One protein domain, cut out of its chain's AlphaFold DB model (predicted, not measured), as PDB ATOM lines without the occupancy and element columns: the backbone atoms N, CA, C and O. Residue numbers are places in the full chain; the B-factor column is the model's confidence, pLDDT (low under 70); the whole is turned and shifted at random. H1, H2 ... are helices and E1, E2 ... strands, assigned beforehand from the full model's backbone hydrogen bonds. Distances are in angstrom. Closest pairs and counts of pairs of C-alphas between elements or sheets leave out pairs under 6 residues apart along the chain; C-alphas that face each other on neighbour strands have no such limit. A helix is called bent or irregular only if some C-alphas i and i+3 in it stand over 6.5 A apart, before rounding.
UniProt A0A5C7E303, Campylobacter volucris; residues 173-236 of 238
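AT A GLANCE: This is residues 173 to 236 of the 238 residues of a protein of Campylobacter volucris (UniProt A0A5C7E303). A small antiparallel sheet of four strands curls like part of a barrel, and one helix, H1, sits at its rim and only grazes it. The long strand E2 bends sharply and is shared by the two sides of the curl, pairing first with E1 and then with E3. The printed part has 64 residues, with H1 E1 E2 E3 E4 along the chain, sheet order E1 - E2 - E3 - E4, and a mixed class of helices and strands. It is compact, with a radius of gyration of the C-alphas of 10.9 A, and rounded, spanning 27 by 25 by 18 A.

HOW THE PARTS SIT: The strongly twisted sheet is a meander, each strand the antiparallel neighbour of the one before. E2, residues 209 to 218, bends by 76 degrees at residue 215. Its residues 209 to 212 pair with E1, residues 203 to 206, where N 204 and O 211 are 2.9 A apart, within hydrogen-bond range. Its residues 213 to 218 pair with E3, residues 222 to 226, with N 214 and O 225 at 2.8 A. E4, residues 231 to 234, is E3's other neighbour, with N 234 and O 222 at 2.8 A. E1 is apart from E3 and E4. Residues 176 to 177 pair, parallel, with residues 203 to 204 of E1. H1, residues 183 to 196, grazes the sheet with its residues 183 to 190; its closest C-alphas to E2 are those of Asp 187 and Leu 218, 7.1 A apart. In H1, 8 of 10 O i to N i+4 pairs are within hydrogen-bond range.

IN THESE COORDINATES: E2 is 22.8 A long, E3 12.6 A, E1 9.9 A and E4 9.8 A. E4 ends at C-alpha 234, (99.675, 104.946, 115.272). H1, 20.8 A long, begins at C-alpha 183, (94.524, 113.695, 112.985), and is irregular: C-alphas 192 and 195 are 7.4 A apart.

THE WHOLE: The two C-alphas farthest apart, those of Ile 199 and Lys 236, are 28.5 A apart. The printed part has no cut, no link is long, and no printed residue is under 70 in pLDDT.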
ATOM      1  N   ASN A 173      86.161 108.908 100.776       97.75
ATOM      2  CA  ASN A 173      87.381 108.232 100.325       97.75
ATOM      3  C   ASN A 173      87.191 106.744  99.946       97.75
ATOM      4  O   ASN A 173      88.008 105.894 100.297       97.75
ATOM      5  N   ASN A 174      86.077 106.402  99.286       97.38
ATOM      6  CA  ASN A 174      85.703 105.021  98.938       97.38
ATOM      7  C   ASN A 174      85.605 104.067 100.146       97.38
ATOM      8  O   ASN A 174      85.694 102.850  99.996       97.38
ATOM      9  N   GLY A 175      85.430 104.613 101.351       97.50
ATOM     10  CA  GLY A 175      85.384 103.868 102.605       97.50
ATOM     11  C   GLY A 175      86.757 103.511 103.175       97.50
ATOM     12  O   GLY A 175      86.805 102.781 104.161       97.50
ATOM     13  N   PHE A 176      87.858 104.009 102.602       98.00
ATOM     14  CA  PHE A 176      89.212 103.719 103.071       98.00
ATOM     15  C   PHE A 176      89.791 104.860 103.910       98.00
ATOM     16  O   PHE A 176      89.763 106.024 103.519       98.00
ATOM     17  N   LEU A 177      90.362 104.512 105.056       97.62
ATOM     18  CA  LEU A 177      91.220 105.378 105.841       97.62
ATOM     19  C   LEU A 177      92.579 105.514 105.147       97.62
ATOM     20  O   LEU A 177      93.171 104.521 104.727       97.62
ATOM     21  N   ASP A 178      93.093 106.738 105.098       96.19
ATOM     22  CA  ASP A 178      94.447 107.044 104.650       96.19
ATOM     23  C   ASP A 178      95.250 107.608 105.827       96.19
ATOM     24  O   ASP A 178      94.944 108.660 106.398       96.19
ATOM     25  N   LEU A 179      96.284 106.854 106.205       93.50
ATOM     26  CA  LEU A 179      97.140 107.164 107.341       93.50
ATOM     27  C   LEU A 179      98.100 108.323 107.083       93.50
ATOM     28  O   LEU A 179      98.779 108.721 108.018       93.50
ATOM     29  N   SER A 180      98.179 108.896 105.882       93.50
ATOM     30  CA  SER A 180      98.963 110.116 105.638       93.50
ATOM     31  C   SER A 180      98.274 111.375 106.178       93.50
ATOM     32  O   SER A 180      98.922 112.392 106.419       93.50
ATOM     33  N   TRP A 181      96.963 111.319 106.421       94.94
ATOM     34  CA  TRP A 181      96.184 112.477 106.849       94.94
ATOM     35  C   TRP A 181      96.558 112.977 108.248       94.94
ATOM     36  O   TRP A 181      96.957 112.204 109.120       94.94
ATOM     37  N   LYS A 182      96.365 114.279 108.482       93.06
ATOM     38  CA  LYS A 182      96.393 114.852 109.835       93.06
ATOM     39  C   LYS A 182      95.266 114.280 110.699       93.06
ATOM     40  O   LYS A 182      94.230 113.863 110.161       93.06
ATOM     41  N   ILE A 183      95.455 114.295 112.019       92.06
ATOM     42  CA  ILE A 183      94.524 113.695 112.985       92.06
ATOM     43  C   ILE A 183      93.094 114.226 112.820       92.06
ATOM     44  O   ILE A 183      92.147 113.447 112.831       92.06
ATOM     45  N   GLU A 184      92.916 115.512 112.517       92.69
ATOM     46  CA  GLU A 184      91.593 116.130 112.373       92.69
ATOM     47  C   GLU A 184      90.838 115.608 111.147       92.69
ATOM     48  O   GLU A 184      89.606 115.559 111.128       92.69
ATOM     49  N   LYS A 185      91.559 115.230 110.085       95.50
ATOM     50  CA  LYS A 185      90.947 114.631 108.893       95.50
ATOM     51  C   LYS A 185      90.643 113.148 109.113       95.50
ATOM     52  O   LYS A 185      89.630 112.684 108.592       95.50
ATOM     53  N   ILE A 186      91.458 112.442 109.895       95.88
ATOM     54  CA  ILE A 186      91.179 111.063 110.324       95.88
ATOM     55  C   ILE A 186      89.921 111.023 111.202       95.88
ATOM     56  O   ILE A 186      88.993 110.273 110.908       95.88
ATOM     57  N   ASP A 187      89.840 111.883 112.217       95.25
ATOM     58  CA  ASP A 187      88.646 112.043 113.050       95.25
ATOM     59  C   ASP A 187      87.405 112.364 112.202       95.25
ATOM     60  O   ASP A 187      86.383 111.681 112.286       95.25
ATOM     61  N   ARG A 188      87.511 113.337 111.287       96.75
ATOM     62  CA  ARG A 188      86.415 113.680 110.370       96.75
ATOM     63  C   ARG A 188      85.983 112.514 109.485       96.75
ATOM     64  O   ARG A 188      84.785 112.354 109.258       96.75
ATOM     65  N   PHE A 189      86.918 111.698 108.998       97.88
ATOM     66  CA  PHE A 189      86.597 110.486 108.245       97.88
ATOM     67  C   PHE A 189      85.732 109.538 109.085       97.88
ATOM     68  O   PHE A 189      84.627 109.189 108.666       97.88
ATOM     69  N   PHE A 190      86.158 109.204 110.303       97.38
ATOM     70  CA  PHE A 190      85.387 108.329 111.188       97.38
ATOM     71  C   PHE A 190      84.025 108.919 111.568       97.38
ATOM     72  O   PHE A 190      83.003 108.239 111.455       97.38
ATOM     73  N   ARG A 191      83.974 110.208 111.926       97.56
ATOM     74  CA  ARG A 191      82.711 110.906 112.204       97.56
ATOM     75  C   ARG A 191      81.777 110.926 110.999       97.56
ATOM     76  O   ARG A 191      80.567 110.815 111.188       97.56
ATOM     77  N   SER A 192      82.296 111.037 109.776       98.00
ATOM     78  CA  SER A 192      81.473 110.970 108.563       98.00
ATOM     79  C   SER A 192      80.885 109.572 108.346       98.00
ATOM     80  O   SER A 192      79.720 109.447 107.980       98.00
ATOM     81  N   MET A 193      81.624 108.515 108.684       97.62
ATOM     82  CA  MET A 193      81.188 107.122 108.528       97.62
ATOM     83  C   MET A 193      80.269 106.619 109.659       97.62
ATOM     84  O   MET A 193      79.697 105.538 109.542       97.62
ATOM     85  N   ALA A 194      80.083 107.385 110.740       97.00
ATOM     86  CA  ALA A 194      79.379 106.942 111.949       97.00
ATOM     87  C   ALA A 194      77.943 106.424 111.712       97.00
ATOM     88  O   ALA A 194      77.537 105.448 112.338       97.00
ATOM     89  N   ALA A 195      77.183 107.036 110.797       95.69
ATOM     90  CA  ALA A 195      75.828 106.609 110.426       95.69
ATOM     91  C   ALA A 195      75.771 105.241 109.720       95.69
ATOM     92  O   ALA A 195      74.709 104.626 109.675       95.69
ATOM     93  N   LEU A 196      76.898 104.759 109.188       95.56
ATOM     94  CA  LEU A 196      77.008 103.469 108.500       95.56
ATOM     95  C   LEU A 196      77.545 102.354 109.404       95.56
ATOM     96  O   LEU A 196      77.619 101.203 108.969       95.56
ATOM     97  N   LYS A 197      77.928 102.668 110.648       90.12
ATOM     98  CA  LYS A 197      78.517 101.701 111.581       90.12
ATOM     99  C   LYS A 197      77.591 100.492 111.770       90.12
ATOM    100  O   LYS A 197      76.410 100.653 112.058       90.12
ATOM    101  N   GLY A 198      78.142  99.286 111.615       87.19
ATOM    102  CA  GLY A 198      77.389  98.025 111.676       87.19
ATOM    103  C   GLY A 198      76.719  97.608 110.358       87.19
ATOM    104  O   GLY A 198      76.204  96.500 110.277       87.19
ATOM    105  N   ILE A 199      76.755  98.460 109.328       92.94
ATOM    106  CA  ILE A 199      76.312  98.142 107.961       92.94
ATOM    107  C   ILE A 199      77.521  98.120 107.023       92.94
ATOM    108  O   ILE A 199      77.734  97.153 106.299       92.94
ATOM    109  N   ILE A 200      78.324  99.189 107.044       95.38
ATOM    110  CA  ILE A 200      79.563  99.330 106.275       95.38
ATOM    111  C   ILE A 200      80.631  99.879 107.218       95.38
ATOM    112  O   ILE A 200      80.568 101.036 107.638       95.38
ATOM    113  N   ASN A 201      81.626  99.053 107.533       96.25
ATOM    114  CA  ASN A 201      82.764  99.482 108.337       96.25
ATOM    115  C   ASN A 201      83.800 100.213 107.466       96.25
ATOM    116  O   ASN A 201      84.005  99.832 106.307       96.25
ATOM    117  N   PRO A 202      84.487 101.237 108.006       97.44
ATOM    118  CA  PRO A 202      85.660 101.806 107.360       97.44
ATOM    119  C   PRO A 202      86.736 100.741 107.142       97.44
ATOM    120  O   PRO A 202      86.843  99.787 107.909       97.44
ATOM    121  N   LYS A 203      87.557 100.911 106.110       97.69
ATOM    122  CA  LYS A 203      88.618  99.971 105.742       97.69
ATOM    123  C   LYS A 203      89.978 100.639 105.776       97.69
ATOM    124  O   LYS A 203      90.079 101.852 105.661       97.69
ATOM    125  N   ILE A 204      91.033  99.851 105.892       97.19
ATOM    126  CA  ILE A 204      92.414 100.304 105.745       97.19
ATOM    127  C   ILE A 204      93.181  99.313 104.876       97.19
ATOM    128  O   ILE A 204      92.973  98.103 104.982       97.19
ATOM    129  N   ASN A 205      94.057  99.828 104.014       95.81
ATOM    130  CA  ASN A 205      95.006  99.008 103.272       95.81
ATOM    131  C   ASN A 205      96.341  98.958 104.025       95.81
ATOM    132  O   ASN A 205      96.914 100.000 104.336       95.81
ATOM    133  N   LEU A 206      96.827  97.753 104.317       92.00
ATOM    134  CA  LEU A 206      98.136  97.509 104.918       92.00
ATOM    135  C   LEU A 206      98.831  96.399 104.131       92.00
ATOM    136  O   LEU A 206      98.300  95.292 104.046       92.00
ATOM    137  N   LEU A 207     100.020  96.680 103.587       86.00
ATOM    138  CA  LEU A 207     100.869  95.697 102.893       86.00
ATOM    139  C   LEU A 207     100.085  94.852 101.867       86.00
ATOM    140  O   LEU A 207     100.140  93.624 101.881       86.00
ATOM    141  N   ASN A 208      99.322  95.520 100.995       85.69
ATOM    142  CA  ASN A 208      98.482  94.916  99.948       85.69
ATOM    143  C   ASN A 208      97.271  94.105 100.441       85.69
ATOM    144  O   ASN A 208      96.631  93.418  99.650       85.69
ATOM    145  N   SER A 209      96.914  94.206 101.722       93.50
ATOM    146  CA  SER A 209      95.712  93.588 102.288       93.50
ATOM    147  C   SER A 209      94.737  94.643 102.800       93.50
ATOM    148  O   SER A 209      95.146  95.663 103.352       93.50
ATOM    149  N   ASN A 210      93.437  94.389 102.642       96.38
ATOM    150  CA  ASN A 210      92.379  95.267 103.137       96.38
ATOM    151  C   ASN A 210      91.786  94.702 104.427       96.38
ATOM    152  O   ASN A 210      91.355  93.550 104.456       96.38
ATOM    153  N   TYR A 211      91.702  95.533 105.461       96.94
ATOM    154  CA  TYR A 211      91.097  95.174 106.741       96.94
ATOM    155  C   TYR A 211      89.958  96.124 107.075       96.94
ATOM    156  O   TYR A 211      90.055  97.321 106.810       96.94
ATOM    157  N   GLU A 212      88.885  95.602 107.667       97.38
ATOM    158  CA  GLU A 212      87.848  96.455 108.246       97.38
ATOM    159  C   GLU A 212      88.301  96.963 109.610       97.38
ATOM    160  O   GLU A 212      88.926  96.233 110.377       97.38
ATOM    161  N   ILE A 213      87.959  98.211 109.908       97.12
ATOM    162  CA  ILE A 213      88.159  98.849 111.201       97.12
ATOM    163  C   ILE A 213      86.858  98.677 111.983       97.12
ATOM    164  O   ILE A 213      85.860  99.344 111.705       97.12
ATOM    165  N   LEU A 214      86.866  97.763 112.949       95.00
ATOM    166  CA  LEU A 214      85.694  97.411 113.753       95.00
ATOM    167  C   LEU A 214      85.474  98.421 114.886       95.00
ATOM    168  O   LEU A 214      84.352  98.858 115.151       95.00
ATOM    169  N   PHE A 215      86.572  98.817 115.528       93.19
ATOM    170  CA  PHE A 215      86.602  99.815 116.591       93.19
ATOM    171  C   PHE A 215      87.810 100.723 116.408       93.19
ATOM    172  O   PHE A 215      88.812 100.336 115.799       93.19
ATOM    173  N   TYR A 216      87.707 101.932 116.943       93.56
ATOM    174  CA  TYR A 216      88.789 102.897 116.928       93.56
ATOM    175  C   TYR A 216      88.763 103.747 118.197       93.56
ATOM    176  O   TYR A 216      87.699 103.967 118.777       93.56
ATOM    177  N   ASP A 217      89.936 104.230 118.577       92.38
ATOM    178  CA  ASP A 217      90.172 105.199 119.643       92.38
ATOM    179  C   ASP A 217      91.093 106.293 119.077       92.38
ATOM    180  O   ASP A 217      92.078 105.975 118.403       92.38
ATOM    181  N   LEU A 218      90.713 107.558 119.264       88.31
ATOM    182  CA  LEU A 218      91.376 108.741 118.695       88.31
ATOM    183  C   LEU A 218      91.845 109.709 119.790       88.31
ATOM    184  O   LEU A 218      91.742 110.923 119.618       88.31
ATOM    185  N   ASP A 219      92.338 109.174 120.904       81.75
ATOM    186  CA  ASP A 219      92.999 109.950 121.953       81.75
ATOM    187  C   ASP A 219      94.427 110.376 121.521       81.75
ATOM    188  O   ASP A 219      94.670 110.770 120.380       81.75
ATOM    189  N   VAL A 220      95.410 110.313 122.427       72.31
ATOM    190  CA  VAL A 220      96.806 110.716 122.167       72.31
ATOM    191  C   VAL A 220      97.459 109.864 121.067       72.31
ATOM    192  O   VAL A 220      98.241 110.377 120.270       72.31
ATOM    193  N   ASN A 221      97.114 108.574 120.994       83.00
ATOM    194  CA  ASN A 221      97.509 107.669 119.913       83.00
ATOM    195  C   ASN A 221      96.250 107.123 119.236       83.00
ATOM    196  O   ASN A 221      95.296 106.750 119.916       83.00
ATOM    197  N   ILE A 222      96.279 106.983 117.911       91.31
ATOM    198  CA  ILE A 222      95.198 106.323 117.177       91.31
ATOM    199  C   ILE A 222      95.333 104.816 117.392       91.31
ATOM    200  O   ILE A 222      96.351 104.238 117.007       91.31
ATOM    201  N   LYS A 223      94.301 104.160 117.927       95.19
ATOM    202  CA  LYS A 223      94.220 102.691 117.980       95.19
ATOM    203  C   LYS A 223      93.106 102.199 117.075       95.19
ATOM    204  O   LYS A 223      91.970 102.643 117.202       95.19
ATOM    205  N   LEU A 224      93.417 101.266 116.179       96.25
ATOM    206  CA  LEU A 224      92.461 100.647 115.257       96.25
ATOM    207  C   LEU A 224      92.374  99.147 115.527       96.25
ATOM    208  O   LEU A 224      93.382  98.447 115.471       96.25
ATOM    209  N   TYR A 225      91.164  98.654 115.767       96.38
ATOM    210  CA  TYR A 225      90.880  97.237 115.981       96.38
ATOM    211  C   TYR A 225      90.392  96.636 114.667       96.38
ATOM    212  O   TYR A 225      89.319  96.996 114.171       96.38
ATOM    213  N   LEU A 226      91.206  95.765 114.078       96.94
ATOM    214  CA  LEU A 226      91.022  95.278 112.716       96.94
ATOM    215  C   LEU A 226      90.289  93.931 112.671       96.94
ATOM    216  O   LEU A 226      90.359  93.134 113.605       96.94
ATOM    217  N   SER A 227      89.652  93.632 111.537       96.38
ATOM    218  CA  SER A 227      88.922  92.374 111.306       96.38
ATOM    219  C   SER A 227      89.770  91.096 111.355       96.38
ATOM    220  O   SER A 227      89.222  90.001 111.407       96.38
ATOM    221  N   ASN A 228      91.099  91.212 111.359       95.38
ATOM    222  CA  ASN A 228      92.032  90.098 111.547       95.38
ATOM    223  C   ASN A 228      92.487  89.932 113.012       95.38
ATOM    224  O   ASN A 228      93.516  89.302 113.258       95.38
ATOM    225  N   ASN A 229      91.767  90.530 113.965       93.94
ATOM    226  CA  ASN A 229      92.073  90.543 115.398       93.94
ATOM    227  C   ASN A 229      93.393  91.238 115.774       93.94
ATOM    228  O   ASN A 229      93.870  91.081 116.899       93.94
ATOM    229  N   LYS A 230      93.997  92.019 114.868       95.12
ATOM    230  CA  LYS A 230      95.162  92.856 115.188       95.12
ATOM    231  C   LYS A 230      94.730  94.243 115.650       95.12
ATOM    232  O   LYS A 230      93.711  94.775 115.209       95.12
ATOM    233  N   ILE A 231      95.566  94.840 116.494       95.44
ATOM    234  CA  ILE A 231      95.459  96.240 116.899       95.44
ATOM    235  C   ILE A 231      96.593  96.999 116.218       95.44
ATOM    236  O   ILE A 231      97.757  96.624 116.352       95.44
ATOM    237  N   LEU A 232      96.250  98.046 115.474       94.00
ATOM    238  CA  LEU A 232      97.216  98.978 114.906       94.00
ATOM    239  C   LEU A 232      97.241 100.241 115.767       94.00
ATOM    240  O   LEU A 232      96.232 100.936 115.855       94.00
ATOM    241  N   GLU A 233      98.385 100.533 116.382       93.69
ATOM    242  CA  GLU A 233      98.613 101.767 117.135       93.69
ATOM    243  C   GLU A 233      99.494 102.715 116.317       93.69
ATOM    244  O   GLU A 233     100.575 102.340 115.861       93.69
ATOM    245  N   ILE A 234      99.012 103.937 116.096       89.62
ATOM    246  CA  ILE A 234      99.675 104.946 115.272       89.62
ATOM    247  C   ILE A 234      99.877 106.195 116.118       89.62
ATOM    248  O   ILE A 234      98.926 106.753 116.669       89.62
ATOM    249  N   ARG A 235     101.123 106.662 116.161       86.56
ATOM    250  CA  ARG A 235     101.470 107.960 116.736       86.56
ATOM    251  C   ARG A 235     101.412 109.009 115.635       86.56
ATOM    252  O   ARG A 235     102.034 108.840 114.586       86.56
ATOM    253  N   LYS A 236     100.635 110.063 115.861       80.94
ATOM    254  CA  LYS A 236     100.581 111.238 114.995       80.94
ATOM    255  C   LYS A 236     101.250 112.388 115.728       80.94
ATOM    256  O   LYS A 236     100.894 112.671 116.863       80.94
TER     257      LYS A 236